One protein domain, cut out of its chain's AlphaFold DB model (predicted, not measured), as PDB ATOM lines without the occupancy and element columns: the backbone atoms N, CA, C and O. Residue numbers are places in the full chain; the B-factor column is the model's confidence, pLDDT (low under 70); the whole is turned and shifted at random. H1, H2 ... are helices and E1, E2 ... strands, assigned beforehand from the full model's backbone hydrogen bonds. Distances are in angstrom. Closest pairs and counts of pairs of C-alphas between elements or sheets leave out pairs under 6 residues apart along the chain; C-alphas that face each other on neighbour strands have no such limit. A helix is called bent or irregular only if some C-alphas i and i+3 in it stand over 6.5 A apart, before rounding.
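AT A GLANCE: This is residues 21 to 106 of the 292 residues of the protein "DEAD/DEAH box helicase" of Aquimarina sp. RZ0 (UniProt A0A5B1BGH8). A small sheet of three strands, E2, E1 and E3, has the kinked helix H2 packed on it and H1 grazing it beside H2. The long helix H3 starts over the sheet and runs outward as an arm; its last residues, 101 to 106, stick out free and make one end of the longest axis. The printed part has 86 residues, with three named helices and three named strands in the order E1, E2, H1, H2, E3, H3. The sheet runs E2, E1, E3 and is mixed, and the class is mixed, helices and strands. The whole is compact, with a radius of gyration of the C-alphas of 13.3 A, yet elongated in outline, spanning 46 by 27 by 22 A.

IN THESE COORDINATES: E1, residues 24 to 29, is 14.2 A long from first to last C-alpha and begins at C-alpha 24 (81.294, 63.810, 20.638). E2 holds residues 35 to 39, 12.5 A, and E3 residues 83 to 85. H1 holds residues 46 to 56, 15.2 A, and H2 residues 64 to 79, 24.4 A. H3, residues 87 to 106, is 28.8 A long, from C-alpha 87 (94.373, 58.267, 18.166) to C-alpha 106 (118.415, 74.061, 19.916).

HOW THE PARTS SIT: E1 is the inner strand. E1 and E2 form an antiparallel hairpin at 149 degrees, with N 37 and O 27 at 2.8 A and N 27 and O 37 at 2.9 A, within hydrogen-bond range. E1 and E3 are parallel at 28 degrees, with N 26 and O 84 at 2.9 A. E2 and E3 are apart. H2 and H3 are on one face of the sheet, two layers, helices over a sheet. H3 lies over E2 and E1, slantwise to the strands, at 54 degrees to E1 on the local plane; the closest C-alphas of H3 and E1 are those of Val 89 and His 27, 5.9 A. H2 and H3 touch, H2 with residues 64 to 71 alone and H3 with 93 to 97 alone, closest at the C-alphas of Ile 67 and Ile 93, 6.5 A, at a steep tilt of 46 degrees, opposite ways. H1 only grazes the sheet, with residues 48 to 56. H1 and H2, a helical hairpin, only just touch, with 3 pairs of C-alphas within 8 A, H2 with residues 70 to 73 alone; the closest C-alphas are those of Tyr 55 and Phe 70, 7.0 A, and the tilt is a shallow 21 degrees. H1 and H3 are apart. H2 has a kink of 46 degrees near residue 71 and is only just irregular: C-alphas 65 and 68 are 6.8 A apart. Each O i to N i+4 pair is within hydrogen-bond range in H1 and H3; H2 has 5 of 12, beside 10 of 13 O i to N i+3 pairs.

THE WHOLE: The two C-alphas farthest apart are those of Lys 43 and Glu 106, 46.2 A. The printed part has no cut and no long link. The mean pLDDT of the printed part is 84.1, and residue 21 is under 70.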
ATOM      1  N   TYR A  21      75.899  58.933  16.088       59.62
ATOM      2  CA  TYR A  21      77.024  58.668  16.971       59.62
ATOM      3  C   TYR A  21      76.627  59.185  18.356       59.62
ATOM      4  O   TYR A  21      76.293  60.360  18.470       59.62
ATOM      5  N   PRO A  22      76.598  58.344  19.403       75.38
ATOM      6  CA  PRO A  22      76.188  58.778  20.741       75.38
ATOM      7  C   PRO A  22      77.272  59.606  21.456       75.38
ATOM      8  O   PRO A  22      77.100  59.989  22.612       75.38
ATOM      9  N   PHE A  23      78.398  59.850  20.786       84.25
ATOM     10  CA  PHE A  23      79.592  60.472  21.332       84.25
ATOM     11  C   PHE A  23      80.008  61.688  20.502       84.25
ATOM     12  O   PHE A  23      79.827  61.713  19.285       84.25
ATOM     13  N   ILE A  24      80.571  62.673  21.192       89.06
ATOM     14  CA  ILE A  24      81.294  63.810  20.638       89.06
ATOM     15  C   ILE A  24      82.653  63.291  20.191       89.06
ATOM     16  O   ILE A  24      83.391  62.696  20.979       89.06
ATOM     17  N   GLU A  25      82.973  63.510  18.927       90.44
ATOM     18  CA  GLU A  25      84.228  63.063  18.348       90.44
ATOM     19  C   GLU A  25      85.211  64.226  18.267       90.44
ATOM     20  O   GLU A  25      84.864  65.286  17.752       90.44
ATOM     21  N   ILE A  26      86.426  64.018  18.773       92.12
ATOM     22  CA  ILE A  26      87.566  64.916  18.584       92.12
ATOM     23  C   ILE A  26      88.522  64.252  17.594       92.12
ATOM     24  O   ILE A  26      88.965  63.125  17.833       92.12
ATOM     25  N   HIS A  27      88.835  64.944  16.505       89.88
ATOM     26  CA  HIS A  27      89.592  64.413  15.370       89.88
ATOM     27  C   HIS A  27      90.513  65.476  14.764       89.88
ATOM     28  O   HIS A  27      90.319  66.672  14.991       89.88
ATOM     29  N   THR A  28      91.459  65.076  13.921       88.00
ATOM     30  CA  THR A  28      92.179  66.019  13.050       88.00
ATOM     31  C   THR A  28      91.376  66.238  11.772       88.00
ATOM     32  O   THR A  28      91.079  65.275  11.076       88.00
ATOM     33  N   ASP A  29      90.987  67.479  11.466       85.31
ATOM     34  CA  ASP A  29      90.141  67.802  10.308       85.31
ATOM     35  C   ASP A  29      90.969  67.979   9.019       85.31
ATOM     36  O   ASP A  29      91.623  69.014   8.855       85.31
ATOM     37  N   PRO A  30      90.915  67.039   8.054       78.94
ATOM     38  CA  PRO A  30      91.709  67.125   6.828       78.94
ATOM     39  C   PRO A  30      91.299  68.290   5.915       78.94
ATOM     40  O   PRO A  30      92.060  68.673   5.028       78.94
ATOM     41  N   LEU A  31      90.093  68.845   6.093       79.75
ATOM     42  CA  LEU A  31      89.598  69.988   5.319       79.75
ATOM     43  C   LEU A  31      90.031  71.331   5.917       79.75
ATOM     44  O   LEU A  31      89.909  72.361   5.253       79.75
ATOM     45  N   ASN A  32      90.549  71.318   7.144       79.62
ATOM     46  CA  ASN A  32      90.993  72.493   7.880       79.62
ATOM     47  C   ASN A  32      92.440  72.309   8.356       79.62
ATOM     48  O   ASN A  32      92.735  72.445   9.540       79.62
ATOM     49  N   ASP A  33      93.327  71.945   7.426       81.06
ATOM     50  CA  ASP A  33      94.775  71.820   7.654       81.06
ATOM     51  C   ASP A  33      95.145  70.894   8.832       81.06
ATOM     52  O   ASP A  33      96.055  71.157   9.616       81.06
ATOM     53  N   TYR A  34      94.374  69.814   9.006       83.75
ATOM     54  CA  TYR A  34      94.524  68.848  10.098       83.75
ATOM     55  C   TYR A  34      94.484  69.486  11.495       83.75
ATOM     56  O   TYR A  34      95.064  68.963  12.455       83.75
ATOM     57  N   LYS A  35      93.797  70.623  11.657       88.69
ATOM     58  CA  LYS A  35      93.524  71.198  12.978       88.69
ATOM     59  C   LYS A  35      92.716  70.220  13.819       88.69
ATOM     60  O   LYS A  35      91.871  69.485  13.306       88.69
ATOM     61  N   ILE A  36      92.989  70.205  15.122       90.12
ATOM     62  CA  ILE A  36      92.193  69.406  16.050       90.12
ATOM     63  C   ILE A  36      90.832  70.087  16.144       90.12
ATOM     64  O   ILE A  36      90.735  71.242  16.559       90.12
ATOM     65  N   SER A  37      89.801  69.357  15.749       91.19
ATOM     66  CA  SER A  37      88.426  69.826  15.657       91.19
ATOM     67  C   SER A  37      87.491  68.839  16.339       91.19
ATOM     68  O   SER A  37      87.864  67.693  16.610       91.19
ATOM     69  N   TRP A  38      86.265  69.272  16.606       91.50
ATOM     70  CA  TRP A  38      85.238  68.396  17.155       91.50
ATOM     71  C   TRP A  38      83.973  68.374  16.306       91.50
ATOM     72  O   TRP A  38      83.600  69.366  15.678       91.50
ATOM     73  N   PHE A  39      83.288  67.232  16.320       88.56
ATOM     74  CA  PHE A  39      82.019  67.053  15.633       88.56
ATOM     75  C   PHE A  39      81.012  66.310  16.509       88.56
ATOM     76  O   PHE A  39      81.284  65.237  17.055       88.56
ATOM     77  N   PHE A  40      79.809  66.875  16.608       87.38
ATOM     78  CA  PHE A  40      78.655  66.209  17.196       87.38
ATOM     79  C   PHE A  40      77.351  66.739  16.565       87.38
ATOM     80  O   PHE A  40      77.145  67.950  16.542       87.38
ATOM     81  N   PRO A  41      76.469  65.874  16.025       79.12
ATOM     82  CA  PRO A  41      75.302  66.318  15.255       79.12
ATOM     83  C   PRO A  41      74.052  66.642  16.096       79.12
ATOM     84  O   PRO A  41      73.085  67.169  15.544       79.12
ATOM     85  N   GLU A  42      74.020  66.299  17.389       82.12
ATOM     86  CA  GLU A  42      72.880  66.573  18.280       82.12
ATOM     87  C   GLU A  42      73.196  67.709  19.273       82.12
ATOM     88  O   GLU A  42      74.257  68.326  19.223       82.12
ATOM     89  N   LYS A  43      72.259  68.020  20.180       81.19
ATOM     90  CA  LYS A  43      72.496  69.028  21.223       81.19
ATOM     91  C   LYS A  43      73.483  68.502  22.265       81.19
ATOM     92  O   LYS A  43      73.347  67.370  22.727       81.19
ATOM     93  N   LEU A  44      74.438  69.350  22.625       84.19
ATOM     94  CA  LEU A  44      75.383  69.112  23.709       84.19
ATOM     95  C   LEU A  44      74.701  69.299  25.065       84.19
ATOM     96  O   LEU A  44      73.778  70.110  25.201       84.19
ATOM     97  N   ASP A  45      75.179  68.568  26.068       86.38
ATOM     98  CA  ASP A  45      74.845  68.878  27.454       86.38
ATOM     99  C   ASP A  45      75.586  70.156  27.886       86.38
ATOM    100  O   ASP A  45      76.660  70.469  27.375       86.38
ATOM    101  N   LYS A  46      75.031  70.915  28.842       86.25
ATOM    102  CA  LYS A  46      75.592  72.225  29.241       86.25
ATOM    103  C   LYS A  46      77.054  72.149  29.692       86.25
ATOM    104  O   LYS A  46      77.830  73.058  29.413       86.25
ATOM    105  N   ASP A  47      77.416  71.073  30.386       86.50
ATOM    106  CA  ASP A  47      78.776  70.866  30.886       86.50
ATOM    107  C   ASP A  47      79.747  70.515  29.743       86.50
ATOM    108  O   ASP A  47      80.885  70.984  29.730       86.50
ATOM    109  N   GLU A  48      79.282  69.750  28.747       86.56
ATOM    110  CA  GLU A  48      80.043  69.411  27.535       86.56
ATOM    111  C   GLU A  48      80.264  70.651  26.662       86.56
ATOM    112  O   GLU A  48      81.383  70.909  26.223       86.56
ATOM    113  N   GLU A  49      79.211  71.444  26.454       87.75
ATOM    114  CA  GLU A  49      79.254  72.705  25.710       87.75
ATOM    115  C   GLU A  49      80.224  73.689  26.368       87.75
ATOM    116  O   GLU A  49      81.124  74.204  25.709       87.75
ATOM    117  N   SER A  50      80.127  73.867  27.690       88.31
ATOM    118  CA  SER A  50      81.049  74.732  28.428       88.31
ATOM    119  C   SER A  50      82.504  74.279  28.295       88.31
ATOM    120  O   SER A  50      83.391  75.128  28.170       88.31
ATOM    121  N   LEU A  51      82.776  72.969  28.340       88.31
ATOM    122  CA  LEU A  51      84.129  72.447  28.168       88.31
ATOM    123  C   LEU A  51      84.630  72.699  26.741       88.31
ATOM    124  O   LEU A  51      85.706  73.269  26.574       88.31
ATOM    125  N   LEU A  52      83.861  72.320  25.719       88.38
ATOM    126  CA  LEU A  52      84.258  72.464  24.318       88.38
ATOM    127  C   LEU A  52      84.495  73.928  23.943       88.38
ATOM    128  O   LEU A  52      85.555  74.247  23.411       88.38
ATOM    129  N   THR A  53      83.586  74.838  24.297       87.81
ATOM    130  CA  THR A  53      83.746  76.270  24.007       87.81
ATOM    131  C   THR A  53      84.969  76.867  24.708       87.81
ATOM    132  O   THR A  53      85.634  77.730  24.142       87.81
ATOM    133  N   SER A  54      85.325  76.385  25.906       88.25
ATOM    134  CA  SER A  54      86.500  76.893  26.632       88.25
ATOM    135  C   SER A  54      87.841  76.570  25.963       88.25
ATOM    136  O   SER A  54      88.808  77.293  26.191       88.25
ATOM    137  N   TYR A  55      87.901  75.518  25.135       87.25
ATOM    138  CA  TYR A  55      89.127  75.098  24.446       87.25
ATOM    139  C   TYR A  55      89.099  75.373  22.937       87.25
ATOM    140  O   TYR A  55      90.090  75.850  22.402       87.25
ATOM    141  N   PHE A  56      87.980  75.109  22.257       87.62
ATOM    142  CA  PHE A  56      87.842  75.245  20.799       87.62
ATOM    143  C   PHE A  56      87.271  76.600  20.352       87.62
ATOM    144  O   PHE A  56      87.247  76.898  19.157       87.62
ATOM    145  N   GLY A  57      86.788  77.417  21.292       84.19
ATOM    146  CA  GLY A  57      86.135  78.687  20.986       84.19
ATOM    147  C   GLY A  57      84.910  78.515  20.083       84.19
ATOM    148  O   GLY A  57      84.184  77.527  20.178       84.19
ATOM    149  N   GLU A  58      84.684  79.493  19.203       76.06
ATOM    150  CA  GLU A  58      83.543  79.515  18.272       76.06
ATOM    151  C   GLU A  58      83.797  78.736  16.969       76.06
ATOM    152  O   GLU A  58      82.853  78.381  16.267       76.06
ATOM    153  N   ASN A  59      85.060  78.442  16.645       74.69
ATOM    154  CA  ASN A  59      85.449  77.872  15.350       74.69
ATOM    155  C   ASN A  59      85.475  76.336  15.332       74.69
ATOM    156  O   ASN A  59      85.827  75.747  14.313       74.69
ATOM    157  N   ASN A  60      85.121  75.679  16.442       83.88
ATOM    158  CA  ASN A  60      85.162  74.222  16.618       83.88
ATOM    159  C   ASN A  60      86.516  73.562  16.295       83.88
ATOM    160  O   ASN A  60      86.580  72.342  16.153       83.88
ATOM    161  N   SER A  61      87.591  74.349  16.224       87.44
ATOM    162  CA  SER A  61      88.954  73.918  15.921       87.44
ATOM    163  C   SER A  61      89.950  74.726  16.744       87.44
ATOM    164  O   SER A  61      89.721  75.918  16.953       87.44
ATOM    165  N   ILE A  62      91.066  74.118  17.141       86.69
ATOM    166  CA  ILE A  62      92.181  74.828  17.783       86.69
ATOM    167  C   ILE A  62      93.331  75.063  16.804       86.69
ATOM    168  O   ILE A  62      93.568  74.260  15.898       86.69
ATOM    169  N   ASP A  63      94.054  76.158  17.013       84.44
ATOM    170  CA  ASP A  63      95.306  76.441  16.314       84.44
ATOM    171  C   ASP A  63      96.487  75.718  16.986       84.44
ATOM    172  O   ASP A  63      96.449  75.389  18.174       84.44
ATOM    173  N   ASP A  64      97.574  75.489  16.241       78.56
ATOM    174  CA  ASP A  64      98.716  74.707  16.736       78.56
ATOM    175  C   ASP A  64      99.379  75.334  17.982       78.56
ATOM    176  O   ASP A  64      99.837  74.631  18.879       78.56
ATOM    177  N   ASN A  65      99.357  76.664  18.115       78.62
ATOM    178  CA  ASN A  65      99.858  77.369  19.302       78.62
ATOM    179  C   ASN A  65      99.035  77.098  20.582       78.62
ATOM    180  O   ASN A  65      99.531  77.311  21.689       78.62
ATOM    181  N   GLN A  66      97.798  76.612  20.451       83.00
ATOM    182  CA  GLN A  66      96.917  76.267  21.567       83.00
ATOM    183  C   GLN A  66      97.065  74.802  22.003       83.00
ATOM    184  O   GLN A  66      96.553  74.442  23.069       83.00
ATOM    185  N   ILE A  67      97.800  73.967  21.251       82.44
ATOM    186  CA  ILE A  67      97.999  72.536  21.555       82.44
ATOM    187  C   ILE A  67      98.610  72.334  22.948       82.44
ATOM    188  O   ILE A  67      98.200  71.432  23.678       82.44
ATOM    189  N   SER A  68      99.511  73.222  23.377       78.12
ATOM    190  CA  SER A  68     100.090  73.199  24.730       78.12
ATOM    191  C   SER A  68      99.018  73.192  25.833       78.12
ATOM    192  O   SER A  68      99.082  72.411  26.782       78.12
ATOM    193  N   SER A  69      97.977  74.016  25.683       79.56
ATOM    194  CA  SER A  69      96.848  74.089  26.618       79.56
ATOM    195  C   SER A  69      95.875  72.911  26.476       79.56
ATOM    196  O   SER A  69      95.186  72.544  27.435       79.56
ATOM    197  N   PHE A  70      95.859  72.270  25.304       84.56
ATOM    198  CA  PHE A  70      94.952  71.180  24.962       84.56
ATOM    199  C   PHE A  70      95.222  69.893  25.753       84.56
ATOM    200  O   PHE A  70      94.297  69.135  26.034       84.56
ATOM    201  N   PHE A  71      96.446  69.675  26.239       78.50
ATOM    202  CA  PHE A  71      96.731  68.565  27.155       78.50
ATOM    203  C   PHE A  71      95.828  68.592  28.404       78.50
ATOM    204  O   PHE A  71      95.342  67.560  28.872       78.50
ATOM    205  N   SER A  72      95.494  69.788  28.902       85.06
ATOM    206  CA  SER A  72      94.545  69.937  30.012       85.06
ATOM    207  C   SER A  72      93.120  69.511  29.631       85.06
ATOM    208  O   SER A  72      92.401  68.968  30.469       85.06
ATOM    209  N   PHE A  73      92.709  69.723  28.374       89.38
ATOM    210  CA  PHE A  73      91.427  69.235  27.857       89.38
ATOM    211  C   PHE A  73      91.392  67.705  27.806       89.38
ATOM    212  O   PHE A  73      90.406  67.102  28.226       89.38
ATOM    213  N   VAL A  74      92.477  67.060  27.365       86.25
ATOM    214  CA  VAL A  74      92.584  65.591  27.337       86.25
ATOM    215  C   VAL A  74      92.360  64.991  28.727       86.25
ATOM    216  O   VAL A  74      91.686  63.972  28.861       86.25
ATOM    217  N   HIS A  75      92.872  65.632  29.778       85.69
ATOM    218  CA  HIS A  75      92.636  65.189  31.152       85.69
ATOM    219  C   HIS A  75      91.192  65.409  31.611       85.69
ATOM    220  O   HIS A  75      90.583  64.475  32.128       85.69
ATOM    221  N   LYS A  76      90.633  66.608  31.397       87.31
ATOM    222  CA  LYS A  76      89.261  66.951  31.816       87.31
ATOM    223  C   LYS A  76      88.189  66.170  31.058       87.31
ATOM    224  O   LYS A  76      87.162  65.826  31.626       87.31
ATOM    225  N   SER A  77      88.420  65.864  29.784       87.88
ATOM    226  CA  SER A  77      87.459  65.130  28.952       87.88
ATOM    227  C   SER A  77      87.254  63.680  29.403       87.88
ATOM    228  O   SER A  77      86.232  63.090  29.067       87.88
ATOM    229  N   ARG A  78      88.153  63.113  30.225       86.88
ATOM    230  CA  ARG A  78      87.989  61.765  30.808       86.88
ATOM    231  C   ARG A  78      86.773  61.647  31.724       86.88
ATOM    232  O   ARG A  78      86.220  60.555  31.837       86.88
ATOM    233  N   ASP A  79      86.348  62.754  32.330       87.50
ATOM    234  CA  ASP A  79      85.150  62.801  33.172       87.50
ATOM    235  C   ASP A  79      83.855  62.751  32.335       87.50
ATOM    236  O   ASP A  79      82.772  62.493  32.863       87.50
ATOM    237  N   PHE A  80      83.958  62.921  31.012       86.31
ATOM    238  CA  PHE A  80      82.839  62.942  30.074       86.31
ATOM    239  C   PHE A  80      82.823  61.674  29.215       86.31
ATOM    240  O   PHE A  80      83.562  61.533  28.243       86.31
ATOM    241  N   GLN A  81      81.915  60.743  29.521       83.31
ATOM    242  CA  GLN A  81      81.841  59.445  28.827       83.31
ATOM    243  C   GLN A  81      81.564  59.552  27.318       83.31
ATOM    244  O   GLN A  81      81.949  58.660  26.552       83.31
ATOM    245  N   ARG A  82      80.883  60.628  26.904       87.81
ATOM    246  CA  ARG A  82      80.511  60.898  25.515       87.81
ATOM    247  C   ARG A  82      81.631  61.549  24.715       87.81
ATOM    248  O   ARG A  82      81.513  61.553  23.502       87.81
ATOM    249  N   ILE A  83      82.704  62.055  25.322       90.06
ATOM    250  CA  ILE A  83      83.825  62.606  24.553       90.06
ATOM    251  C   ILE A  83      84.770  61.466  24.174       90.06
ATOM    252  O   ILE A  83      85.259  60.720  25.024       90.06
ATOM    253  N   LYS A  84      85.013  61.309  22.872       89.75
ATOM    254  CA  LYS A  84      85.956  60.336  22.318       89.75
ATOM    255  C   LYS A  84      86.988  61.063  21.474       89.75
ATOM    256  O   LYS A  84      86.646  61.731  20.504       89.75
ATOM    257  N   ILE A  85      88.248  60.917  21.866       90.81
ATOM    258  CA  ILE A  85      89.397  61.482  21.164       90.81
ATOM    259  C   ILE A  85      90.001  60.383  20.299       90.81
ATOM    260  O   ILE A  85      90.272  59.289  20.803       90.81
ATOM    261  N   ARG A  86      90.166  60.656  19.005       88.31
ATOM    262  CA  ARG A  86      90.832  59.741  18.075       88.31
ATOM    263  C   ARG A  86      92.334  59.661  18.340       88.31
ATOM    264  O   ARG A  86      92.927  60.604  18.854       88.31
ATOM    265  N   GLU A  87      92.941  58.537  17.970       84.62
ATOM    266  CA  GLU A  87      94.373  58.267  18.166       84.62
ATOM    267  C   GLU A  87      95.265  59.316  17.482       84.62
ATOM    268  O   GLU A  87      96.150  59.870  18.126       84.62
ATOM    269  N   GLU A  88      94.918  59.707  16.252       83.50
ATOM    270  CA  GLU A  88      95.566  60.769  15.460       83.50
ATOM    271  C   GLU A  88      95.742  62.103  16.221       83.50
ATOM    272  O   GLU A  88      96.725  62.823  16.045       83.50
ATOM    273  N   VAL A  89      94.815  62.435  17.126       87.50
ATOM    274  CA  VAL A  89      94.897  63.655  17.940       87.50
ATOM    275  C   VAL A  89      96.010  63.529  18.980       87.50
ATOM    276  O   VAL A  89      96.726  64.497  19.221       87.50
ATOM    277  N   PHE A  90      96.175  62.351  19.587       84.81
ATOM    278  CA  PHE A  90      97.263  62.099  20.531       84.81
ATOM    279  C   PHE A  90      98.622  62.138  19.831       84.81
ATOM    280  O   PHE A  90      99.529  62.785  20.347       84.81
ATOM    281  N   GLU A  91      98.731  61.544  18.640       82.19
ATOM    282  CA  GLU A  91      99.951  61.591  17.820       82.19
ATOM    283  C   GLU A  91     100.340  63.036  17.466       82.19
ATOM    284  O   GLU A  91     101.503  63.430  17.608       82.19
ATOM    285  N   LYS A  92      99.364  63.870  17.072       84.81
ATOM    286  CA  LYS A  92      99.602  65.294  16.785       84.81
ATOM    287  C   LYS A  92     100.069  66.065  18.023       84.81
ATOM    288  O   LYS A  92     100.966  66.901  17.921       84.81
ATOM    289  N   ILE A  93      99.485  65.791  19.193       84.44
ATOM    290  CA  ILE A  93      99.893  66.418  20.460       84.44
ATOM    291  C   ILE A  93     101.321  66.007  20.836       84.44
ATOM    292  O   ILE A  93     102.129  66.871  21.169       84.44
ATOM    293  N   GLU A  94     101.635  64.713  20.774       81.81
ATOM    294  CA  GLU A  94     102.971  64.183  21.067       81.81
ATOM    295  C   GLU A  94     104.019  64.828  20.155       81.81
ATOM    296  O   GLU A  94     104.972  65.432  20.646       81.81
ATOM    297  N   THR A  95     103.761  64.846  18.846       81.12
ATOM    298  CA  THR A  95     104.630  65.488  17.846       81.12
ATOM    299  C   THR A  95     104.851  66.977  18.139       81.12
ATOM    300  O   THR A  95     105.963  67.488  17.999       81.12
ATOM    301  N   TYR A  96     103.808  67.701  18.558       83.75
ATOM    302  CA  TYR A  96     103.926  69.113  18.926       83.75
ATOM    303  C   TYR A  96     104.846  69.315  20.136       83.75
ATOM    304  O   TYR A  96     105.705  70.198  20.106       83.75
ATOM    305  N   PHE A  97     104.693  68.516  21.195       80.94
ATOM    306  CA  PHE A  97     105.549  68.623  22.378       80.94
ATOM    307  C   PHE A  97     106.998  68.253  22.066       80.94
ATOM    308  O   PHE A  97     107.893  69.016  22.421       80.94
ATOM    309  N   GLU A  98     107.227  67.168  21.327       77.38
ATOM    310  CA  GLU A  98     108.566  66.774  20.883       77.38
ATOM    311  C   GLU A  98     109.255  67.889  20.082       77.38
ATOM    312  O   GLU A  98     110.420  68.199  20.321       77.38
ATOM    313  N   ASN A  99     108.548  68.529  19.145       79.44
ATOM    314  CA  ASN A  99     109.117  69.617  18.346       79.44
ATOM    315  C   ASN A  99     109.453  70.852  19.193       79.44
ATOM    316  O   ASN A  99     110.511  71.445  19.001       79.44
ATOM    317  N   ASN A 100     108.595  71.217  20.151       80.50
ATOM    318  CA  ASN A 100     108.886  72.324  21.068       80.50
ATOM    319  C   ASN A 100     110.081  72.019  21.978       80.50
ATOM    320  O   ASN A 100     110.888  72.908  22.240       80.50
ATOM    321  N   GLU A 101     110.213  70.779  22.458       79.31
ATOM    322  CA  GLU A 101     111.393  70.356  23.214       79.31
ATOM    323  C   GLU A 101     112.658  70.463  22.356       79.31
ATOM    324  O   GLU A 101     113.647  71.039  22.803       79.31
ATOM    325  N   LEU A 102     112.619  70.001  21.101       77.81
ATOM    326  CA  LEU A 102     113.745  70.126  20.169       77.81
ATOM    327  C   LEU A 102     114.151  71.586  19.925       77.81
ATOM    328  O   LEU A 102     115.343  71.884  19.939       77.81
ATOM    329  N   GLU A 103     113.192  72.498  19.753       79.12
ATOM    330  CA  GLU A 103     113.468  73.934  19.586       79.12
ATOM    331  C   GLU A 103     114.077  74.567  20.845       79.12
ATOM    332  O   GLU A 103     114.979  75.404  20.756       79.12
ATOM    333  N   GLN A 104     113.626  74.163  22.036       78.31
ATOM    334  CA  GLN A 104     114.224  74.625  23.292       78.31
ATOM    335  C   GLN A 104     115.652  74.108  23.462       78.31
ATOM    336  O   GLN A 104     116.533  74.867  23.872       78.31
ATOM    337  N   ILE A 105     115.891  72.839  23.118       77.69
ATOM    338  CA  ILE A 105     117.226  72.242  23.125       77.69
ATOM    339  C   ILE A 105     118.122  72.992  22.130       77.69
ATOM    340  O   ILE A 105     119.226  73.369  22.506       77.69
ATOM    341  N   GLU A 106     117.655  73.294  20.917       79.62
ATOM    342  CA  GLU A 106     118.415  74.061  19.916       79.62
ATOM    343  C   GLU A 106     118.854  75.441  20.437       79.62
ATOM    344  O   GLU A 106     119.997  75.847  20.234       79.62
TER     345      GLU A 106